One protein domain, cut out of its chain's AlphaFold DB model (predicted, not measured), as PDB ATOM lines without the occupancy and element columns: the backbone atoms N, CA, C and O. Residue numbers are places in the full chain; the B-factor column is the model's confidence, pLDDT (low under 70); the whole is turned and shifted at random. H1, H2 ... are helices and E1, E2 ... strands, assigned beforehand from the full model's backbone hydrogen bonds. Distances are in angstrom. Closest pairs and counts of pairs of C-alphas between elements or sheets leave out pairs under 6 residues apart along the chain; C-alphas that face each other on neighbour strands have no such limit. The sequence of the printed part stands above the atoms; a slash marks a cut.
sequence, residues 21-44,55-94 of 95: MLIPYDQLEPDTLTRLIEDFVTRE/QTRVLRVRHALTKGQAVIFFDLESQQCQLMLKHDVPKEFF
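AT A GLANCE: This is residues 21 to 44 and 55 to 94 of the 95 residues of the protein "UPF0270 protein KPSA1_05569" of Pseudomonas syringae pv. actinidiae (UniProt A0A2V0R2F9). A small antiparallel sheet of three strands forms a wall, with two steeply tilted helices, H1 and H2, on one face and no named helix on the other. H1 runs slantwise over edge strand E3, while H2 stands up from the sheet. The printed part has 64 residues, with named elements in the order E1, H1, H2, E2, E3; the sheet's order is E1, E2, E3, and the class is mixed, helices and strands. The whole is compact, with a radius of gyration of the C-alphas of 11.2 A and spans of 31 by 23 by 22 A.

HOW THE PARTS SIT: Inner strand E2, residues 70 to 75, and E3, residues 80 to 85, form an antiparallel hairpin at 155 degrees, with N 73 and O 82 within hydrogen-bond range at 2.8 A. On the other side of E2, E1, residues 21 to 23, is antiparallel at 129 degrees, with N 23 and O 72 at 3.0 A. H1, residues 30 to 43, has a height over the sheet of 8.7 A; its closest C-alphas to E3 are those of Leu 36 and Leu 83, 6.5 A apart. H2, residues 55 to 66, is on the same face at a height of 10.6 A; the C-alphas of Ala 64 and Ala 70, its closest to E2, are 5.2 A apart. H2 touches H1 with residues 57 to 62 alone, the closest C-alphas being those of Ile 37 and Val 58, 6.0 A; they run opposite ways at a steep tilt of 66 degrees. In H1 and H2 every O i to N i+4 pair is within hydrogen-bond range.

IN THESE COORDINATES: E1 begins at C-alpha 21 (320.479, 317.353, 284.229) and is 6.2 A long. E2 is 16.4 A long and E3 16.7 A, ending at C-alpha 85 (320.935, 316.254, 299.026). H1 is 19.9 A long and H2 16.6 A.

THE WHOLE: The C-alphas farthest apart, of Thr 56 and Glu 77, are 32.6 A apart. Residues 45 to 54 are not printed; C-alphas 44 and 55 are 14.0 A apart across the cut. Of the links printed whole, none is long. The printed part's mean pLDDT is 88.3, with residue 44 under 70.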
ATOM      1  N   MET A  21     319.123 316.831 284.340       91.19
ATOM      2  CA  MET A  21     320.479 317.353 284.229       91.19
ATOM      3  C   MET A  21     320.875 318.075 285.511       91.19
ATOM      4  O   MET A  21     320.084 318.828 286.075       91.19
ATOM      5  N   LEU A  22     322.110 317.871 285.966       91.44
ATOM      6  CA  LEU A  22     322.672 318.631 287.079       91.44
ATOM      7  C   LEU A  22     322.988 320.053 286.621       91.44
ATOM      8  O   LEU A  22     323.758 320.246 285.679       91.44
ATOM      9  N   ILE A  23     322.426 321.038 287.317       92.00
ATOM     10  CA  ILE A  23     322.700 322.453 287.069       92.00
ATOM     11  C   ILE A  23     323.273 323.114 288.328       92.00
ATOM     12  O   ILE A  23     322.865 322.791 289.450       92.00
ATOM     13  N   PRO A  24     324.238 324.037 288.186       90.69
ATOM     14  CA  PRO A  24     324.729 324.802 289.320       90.69
ATOM     15  C   PRO A  24     323.639 325.756 289.818       90.69
ATOM     16  O   PRO A  24     322.947 326.402 289.034       90.69
ATOM     17  N   TYR A  25     323.523 325.888 291.139       90.50
ATOM     18  CA  TYR A  25     322.514 326.750 291.764       90.50
ATOM     19  C   TYR A  25     322.661 328.234 291.396       90.50
ATOM     20  O   TYR A  25     321.693 328.978 291.493       90.50
ATOM     21  N   ASP A  26     323.861 328.655 290.991       88.44
ATOM     22  CA  ASP A  26     324.189 330.026 290.585       88.44
ATOM     23  C   ASP A  26     323.615 330.399 289.207       88.44
ATOM     24  O   ASP A  26     323.455 331.572 288.900       88.44
ATOM     25  N   GLN A  27     323.246 329.406 288.386       88.69
ATOM     26  CA  GLN A  27     322.571 329.644 287.104       88.69
ATOM     27  C   GLN A  27     321.059 329.860 287.247       88.69
ATOM     28  O   GLN A  27     320.392 330.174 286.264       88.69
ATOM     29  N   LEU A  28     320.501 329.660 288.443       88.75
ATOM     30  CA  LEU A  28     319.090 329.906 288.704       88.75
ATOM     31  C   LEU A  28     318.867 331.336 289.170       88.75
ATOM     32  O   LEU A  28     319.621 331.866 289.986       88.75
ATOM     33  N   GLU A  29     317.745 331.906 288.739       91.12
ATOM     34  CA  GLU A  29     317.255 333.162 289.292       91.12
ATOM     35  C   GLU A  29     317.133 333.059 290.826       91.12
ATOM     36  O   GLU A  29     316.651 332.042 291.349       91.12
ATOM     37  N   PRO A  30     317.531 334.103 291.573       88.69
ATOM     38  CA  PRO A  30     317.589 334.066 293.034       88.69
ATOM     39  C   PRO A  30     316.228 333.777 293.679       88.69
ATOM     40  O   PRO A  30     316.166 333.076 294.698       88.69
ATOM     41  N   ASP A  31     315.140 334.263 293.079       89.56
ATOM     42  CA  ASP A  31     313.764 333.976 293.486       89.56
ATOM     43  C   ASP A  31     313.393 332.503 293.280       89.56
ATOM     44  O   ASP A  31     312.825 331.872 294.174       89.56
ATOM     45  N   THR A  32     313.760 331.922 292.134       90.25
ATOM     46  CA  THR A  32     313.529 330.501 291.835       90.25
ATOM     47  C   THR A  32     314.294 329.617 292.808       90.25
ATOM     48  O   THR A  32     313.721 328.698 293.390       90.25
ATOM     49  N   LEU A  33     315.569 329.929 293.046       91.06
ATOM     50  CA  LEU A  33     316.387 329.207 294.013       91.06
ATOM     51  C   LEU A  33     315.782 329.277 295.421       91.06
ATOM     52  O   LEU A  33     315.721 328.268 296.117       91.06
ATOM     53  N   THR A  34     315.310 330.454 295.838       90.56
ATOM     54  CA  THR A  34     314.678 330.627 297.152       90.56
ATOM     55  C   THR A  34     313.421 329.773 297.274       90.56
ATOM     56  O   THR A  34     313.310 329.016 298.235       90.56
ATOM     57  N   ARG A  35     312.543 329.790 296.263       90.06
ATOM     58  CA  ARG A  35     311.337 328.950 296.232       90.06
ATOM     59  C   ARG A  35     311.642 327.458 296.287       90.06
ATOM     60  O   ARG A  35     310.965 326.730 297.004       90.06
ATOM     61  N   LEU A  36     312.662 326.998 295.562       90.44
ATOM     62  CA  LEU A  36     313.085 325.593 295.593       90.44
ATOM     63  C   LEU A  36     313.575 325.176 296.975       90.44
ATOM     64  O   LEU A  36     313.269 324.082 297.440       90.44
ATOM     65  N   ILE A  37     314.336 326.047 297.636       90.75
ATOM     66  CA  ILE A  37     314.828 325.784 298.985       90.75
ATOM     67  C   ILE A  37     313.668 325.765 299.981       90.75
ATOM     68  O   ILE A  37     313.623 324.868 300.816       90.75
ATOM     69  N   GLU A  38     312.739 326.717 299.891       88.31
ATOM     70  CA  GLU A  38     311.535 326.776 300.728       88.31
ATOM     71  C   GLU A  38     310.666 325.527 300.566       88.31
ATOM     72  O   GLU A  38     310.277 324.916 301.561       88.31
ATOM     73  N   ASP A  39     310.402 325.108 299.331       87.19
ATOM     74  CA  ASP A  39     309.653 323.890 299.031       87.19
ATOM     75  C   ASP A  39     310.383 322.648 299.567       87.19
ATOM     76  O   ASP A  39     309.771 321.828 300.252       87.19
ATOM     77  N   PHE A  40     311.706 322.563 299.382       87.00
ATOM     78  CA  PHE A  40     312.522 321.481 299.933       87.00
ATOM     79  C   PHE A  40     312.412 321.403 301.458       87.00
ATOM     80  O   PHE A  40     312.056 320.355 301.985       87.00
ATOM     81  N   VAL A  41     312.649 322.503 302.183       84.94
ATOM     82  CA  VAL A  41     312.564 322.495 303.655       84.94
ATOM     83  C   VAL A  41     311.131 322.290 304.147       84.94
ATOM     84  O   VAL A  41     310.930 321.754 305.233       84.94
ATOM     85  N   THR A  42     310.118 322.678 303.378       81.31
ATOM     86  CA  THR A  42     308.718 322.441 303.750       81.31
ATOM     87  C   THR A  42     308.347 320.965 303.581       81.31
ATOM     88  O   THR A  42     307.645 320.423 304.428       81.31
ATOM     89  N   ARG A  43     308.872 320.286 302.551       74.50
ATOM     90  CA  ARG A  43     308.654 318.848 302.291       74.50
ATOM     91  C   ARG A  43     309.464 317.931 303.202       74.50
ATOM     92  O   ARG A  43     308.914 316.986 303.748       74.50
ATOM     93  N   GLU A  44     310.736 318.255 303.424       68.75
ATOM     94  CA  GLU A  44     311.581 317.682 304.491       68.75
ATOM     95  C   GLU A  44     311.165 318.203 305.878       68.75
ATOM     96  O   GLU A  44     311.858 317.986 306.868       68.75
ATOM     97  N   GLN A  55     313.754 330.215 308.185       81.81
ATOM     98  CA  GLN A  55     314.936 330.936 307.712       81.81
ATOM     99  C   GLN A  55     316.253 330.226 308.049       81.81
ATOM    100  O   GLN A  55     317.139 330.147 307.202       81.81
ATOM    101  N   THR A  56     316.380 329.645 309.243       85.44
ATOM    102  CA  THR A  56     317.568 328.869 309.623       85.44
ATOM    103  C   THR A  56     317.708 327.624 308.749       85.44
ATOM    104  O   THR A  56     318.810 327.293 308.311       85.44
ATOM    105  N   ARG A  57     316.596 326.952 308.428       83.44
ATOM    106  CA  ARG A  57     316.597 325.787 307.527       83.44
ATOM    107  C   ARG A  57     316.985 326.190 306.102       83.44
ATOM    108  O   ARG A  57     317.842 325.543 305.506       83.44
ATOM    109  N   VAL A  58     316.452 327.305 305.600       87.75
ATOM    110  CA  VAL A  58     316.820 327.883 304.295       87.75
ATOM    111  C   VAL A  58     318.319 328.190 304.230       87.75
ATOM    112  O   VAL A  58     318.992 327.802 303.273       87.75
ATOM    113  N   LEU A  59     318.875 328.828 305.265       88.88
ATOM    114  CA  LEU A  59     320.308 329.130 305.345       88.88
ATOM    115  C   LEU A  59     321.170 327.861 305.341       88.88
ATOM    116  O   LEU A  59     322.197 327.822 304.661       88.88
ATOM    117  N   ARG A  60     320.744 326.805 306.045       89.38
ATOM    118  CA  ARG A  60     321.438 325.507 306.043       89.38
ATOM    119  C   ARG A  60     321.488 324.892 304.648       89.38
ATOM    120  O   ARG A  60     322.551 324.441 304.232       89.38
ATOM    121  N   VAL A  61     320.376 324.910 303.913       90.75
ATOM    122  CA  VAL A  61     320.330 324.386 302.539       90.75
ATOM    123  C   VAL A  61     321.192 325.228 301.601       90.75
ATOM    124  O   VAL A  61     321.959 324.665 300.824       90.75
ATOM    125  N   ARG A  62     321.161 326.566 301.712       91.06
ATOM    126  CA  ARG A  62     322.079 327.432 300.947       91.06
ATOM    127  C   ARG A  62     323.539 327.083 301.214       91.06
ATOM    128  O   ARG A  62     324.315 326.950 300.273       91.06
ATOM    129  N   HIS A  63     323.906 326.871 302.476       92.25
ATOM    130  CA  HIS A  63     325.261 326.456 302.823       92.25
ATOM    131  C   HIS A  63     325.613 325.082 302.234       92.25
ATOM    132  O   HIS A  63     326.710 324.906 301.706       92.25
ATOM    133  N   ALA A  64     324.682 324.123 302.267       92.06
ATOM    134  CA  ALA A  64     324.865 322.803 301.668       92.06
ATOM    135  C   ALA A  64     325.082 322.881 300.147       92.06
ATOM    136  O   ALA A  64     325.963 322.194 299.629       92.06
ATOM    137  N   LEU A  65     324.350 323.750 299.442       92.19
ATOM    138  CA  LEU A  65     324.557 324.017 298.013       92.19
ATOM    139  C   LEU A  65     325.965 324.570 297.751       92.19
ATOM    140  O   LEU A  65     326.689 324.036 296.915       92.19
ATOM    141  N   THR A  66     326.408 325.569 298.523       91.38
ATOM    142  CA  THR A  66     327.766 326.133 298.402       91.38
ATOM    143  C   THR A  66     328.865 325.108 298.705       91.38
ATOM    144  O   THR A  66     329.943 325.158 298.121       91.38
ATOM    145  N   LYS A  67     328.611 324.151 299.606       93.00
ATOM    146  CA  LYS A  67     329.539 323.057 299.932       93.00
ATOM    147  C   LYS A  67     329.480 321.882 298.946       93.00
ATOM    148  O   LYS A  67     330.242 320.932 299.116       93.00
ATOM    149  N   GLY A  68     328.579 321.903 297.959       90.12
ATOM    150  CA  GLY A  68     328.340 320.774 297.053       90.12
ATOM    151  C   GLY A  68     327.747 319.543 297.750       90.12
ATOM    152  O   GLY A  68     327.906 318.421 297.272       90.12
ATOM    153  N   GLN A  69     327.109 319.738 298.907       92.31
ATOM    154  CA  GLN A  69     326.373 318.716 299.660       92.31
ATOM    155  C   GLN A  69     324.899 318.642 299.248       92.31
ATOM    156  O   GLN A  69     324.237 317.653 299.545       92.31
ATOM    157  N   ALA A  70     324.399 319.659 298.553       92.31
ATOM    158  CA  ALA A  70     323.117 319.655 297.866       92.31
ATOM    159  C   ALA A  70     323.345 319.972 296.387       92.31
ATOM    160  O   ALA A  70     324.283 320.689 296.035       92.31
ATOM    161  N   VAL A  71     322.490 319.426 295.535       92.25
ATOM    162  CA  VAL A  71     322.536 319.593 294.085       92.25
ATOM    163  C   VAL A  71     321.141 319.883 293.554       92.25
ATOM    164  O   VAL A  71     320.139 319.545 294.189       92.25
ATOM    165  N   ILE A  72     321.080 320.530 292.393       92.25
ATOM    166  CA  ILE A  72     319.822 320.845 291.727       92.25
ATOM    167  C   ILE A  72     319.783 320.118 290.393       92.25
ATOM    168  O   ILE A  72     320.735 320.167 289.612       92.25
ATOM    169  N   PHE A  73     318.664 319.452 290.152       92.00
ATOM    170  CA  PHE A  73     318.353 318.801 288.896       92.00
ATOM    171  C   PHE A  73     317.331 319.621 288.134       92.00
ATOM    172  O   PHE A  73     316.333 320.049 288.707       92.00
ATOM    173  N   PHE A  74     317.570 319.810 286.846       91.06
ATOM    174  CA  PHE A  74     316.595 320.335 285.911       91.06
ATOM    175  C   PHE A  74     316.095 319.202 285.028       91.06
ATOM    176  O   PHE A  74     316.885 318.568 284.331       91.06
ATOM    177  N   ASP A  75     314.796 318.940 285.071       89.69
ATOM    178  CA  ASP A  75     314.162 317.938 284.230       89.69
ATOM    179  C   ASP A  75     313.653 318.573 282.931       89.69
ATOM    180  O   ASP A  75     312.820 319.477 282.951       89.69
ATOM    181  N   LEU A  76     314.156 318.094 281.792       87.94
ATOM    182  CA  LEU A  76     313.822 318.637 280.472       87.94
ATOM    183  C   LEU A  76     312.370 318.385 280.042       87.94
ATOM    184  O   LEU A  76     311.836 319.148 279.238       87.94
ATOM    185  N   GLU A  77     311.742 317.316 280.533       88.50
ATOM    186  CA  GLU A  77     310.399 316.906 280.110       88.50
ATOM    187  C   GLU A  77     309.320 317.723 280.828       88.50
ATOM    188  O   GLU A  77     308.424 318.281 280.196       88.50
ATOM    189  N   SER A  78     309.445 317.846 282.146       86.75
ATOM    190  CA  SER A  78     308.553 318.632 282.999       86.75
ATOM    191  C   SER A  78     308.932 320.113 283.077       86.75
ATOM    192  O   SER A  78     308.113 320.925 283.507       86.75
ATOM    193  N   GLN A  79     310.156 320.475 282.671       88.44
ATOM    194  CA  GLN A  79     310.753 321.804 282.852       88.44
ATOM    195  C   GLN A  79     310.773 322.253 284.319       88.44
ATOM    196  O   GLN A  79     310.606 323.433 284.633       88.44
ATOM    197  N   GLN A  80     310.964 321.305 285.237       86.19
ATOM    198  CA  GLN A  80     310.988 321.565 286.671       86.19
ATOM    199  C   GLN A  80     312.398 321.449 287.240       86.19
ATOM    200  O   GLN A  80     313.206 320.623 286.817       86.19
ATOM    201  N   CYS A  81     312.678 322.285 288.239       90.31
ATOM    202  CA  CYS A  81     313.879 322.174 289.052       90.31
ATOM    203  C   CYS A  81     313.566 321.386 290.326       90.31
ATOM    204  O   CYS A  81     312.530 321.605 290.954       90.31
ATOM    205  N   GLN A  82     314.481 320.519 290.741       88.94
ATOM    206  CA  GLN A  82     314.368 319.739 291.965       88.94
ATOM    207  C   GLN A  82     315.670 319.814 292.759       88.94
ATOM    208  O   GLN A  82     316.744 319.512 292.242       88.94
ATOM    209  N   LEU A  83     315.574 320.214 294.027       90.56
ATOM    210  CA  LEU A  83     316.700 320.230 294.956       90.56
ATOM    211  C   LEU A  83     316.781 318.891 295.683       90.56
ATOM    212  O   LEU A  83     315.779 318.413 296.213       90.56
ATOM    213  N   MET A  84     317.976 318.307 295.731       89.50
ATOM    214  CA  MET A  84     318.240 317.083 296.480       89.50
ATOM    215  C   MET A  84     319.583 317.130 297.196       89.50
ATOM    216  O   MET A  84     320.537 317.766 296.742       89.50
ATOM    217  N   LEU A  85     319.673 316.431 298.324       90.06
ATOM    218  CA  LEU A  85     320.935 316.254 299.026       90.06
ATOM    219  C   LEU A  85     321.787 315.229 298.282       90.06
ATOM    220  O   LEU A  85     321.306 314.198 297.819       90.06
ATOM    221  N   LYS A  86     323.089 315.487 298.197       89.62
ATOM    222  CA  LYS A  86     324.042 314.644 297.466       89.62
ATOM    223  C   LYS A  86     324.051 313.190 297.953       89.62
ATOM    224  O   LYS A  86     324.367 312.306 297.169       89.62
ATOM    225  N   HIS A  87     323.714 312.942 299.221       87.81
ATOM    226  CA  HIS A  87     323.623 311.587 299.772       87.81
ATOM    227  C   HIS A  87     322.356 310.810 299.367       87.81
ATOM    228  O   HIS A  87     322.388 309.585 299.404       87.81
ATOM    229  N   ASP A  88     321.293 311.500 298.939       87.12
ATOM    230  CA  ASP A  88     320.040 310.900 298.454       87.12
ATOM    231  C   ASP A  88     320.098 310.646 296.947       87.12
ATOM    232  O   ASP A  88     319.277 309.925 296.380       87.12
ATOM    233  N   VAL A  89     321.070 311.262 296.278       87.25
ATOM    234  CA  VAL A  89     321.293 311.116 294.848       87.25
ATOM    235  C   VAL A  89     322.128 309.855 294.597       87.25
ATOM    236  O   VAL A  89     323.224 309.724 295.149       87.25
ATOM    237  N   PRO A  90     321.663 308.937 293.728       85.38
ATOM    238  CA  PRO A  90     322.440 307.770 293.332       85.38
ATOM    239  C   PRO A  90     323.806 308.171 292.770       85.38
ATOM    240  O   PRO A  90     323.899 309.079 291.942       85.38
ATOM    241  N   LYS A  91     324.863 307.455 293.170       84.56
ATOM    242  CA  LYS A  91     326.249 307.766 292.777       84.56
ATOM    243  C   LYS A  91     326.466 307.840 291.267       84.56
ATOM    244  O   LYS A  91     327.280 308.637 290.837       84.56
ATOM    245  N   GLU A  92     325.678 307.107 290.484       83.44
ATOM    246  CA  GLU A  92     325.774 307.089 289.019       83.44
ATOM    247  C   GLU A  92     325.526 308.467 288.362       83.44
ATOM    248  O   GLU A  92     325.794 308.627 287.182       83.44
ATOM    249  N   PHE A  93     324.965 309.454 289.078       82.75
ATOM    250  CA  PHE A  93     324.864 310.838 288.583       82.75
ATOM    251  C   PHE A  93     326.170 311.637 288.734       82.75
ATOM    252  O   PHE A  93     326.257 312.762 288.243       82.75
ATOM    253  N   PHE A  94     327.150 311.093 289.454       81.56
ATOM    254  CA  PHE A  94     328.438 311.716 289.756       81.56
ATOM    255  C   PHE A  94     329.640 310.899 289.248       81.56
ATOM    256  O   PHE A  94     330.770 311.316 289.510       81.56
TER     257      PHE A  94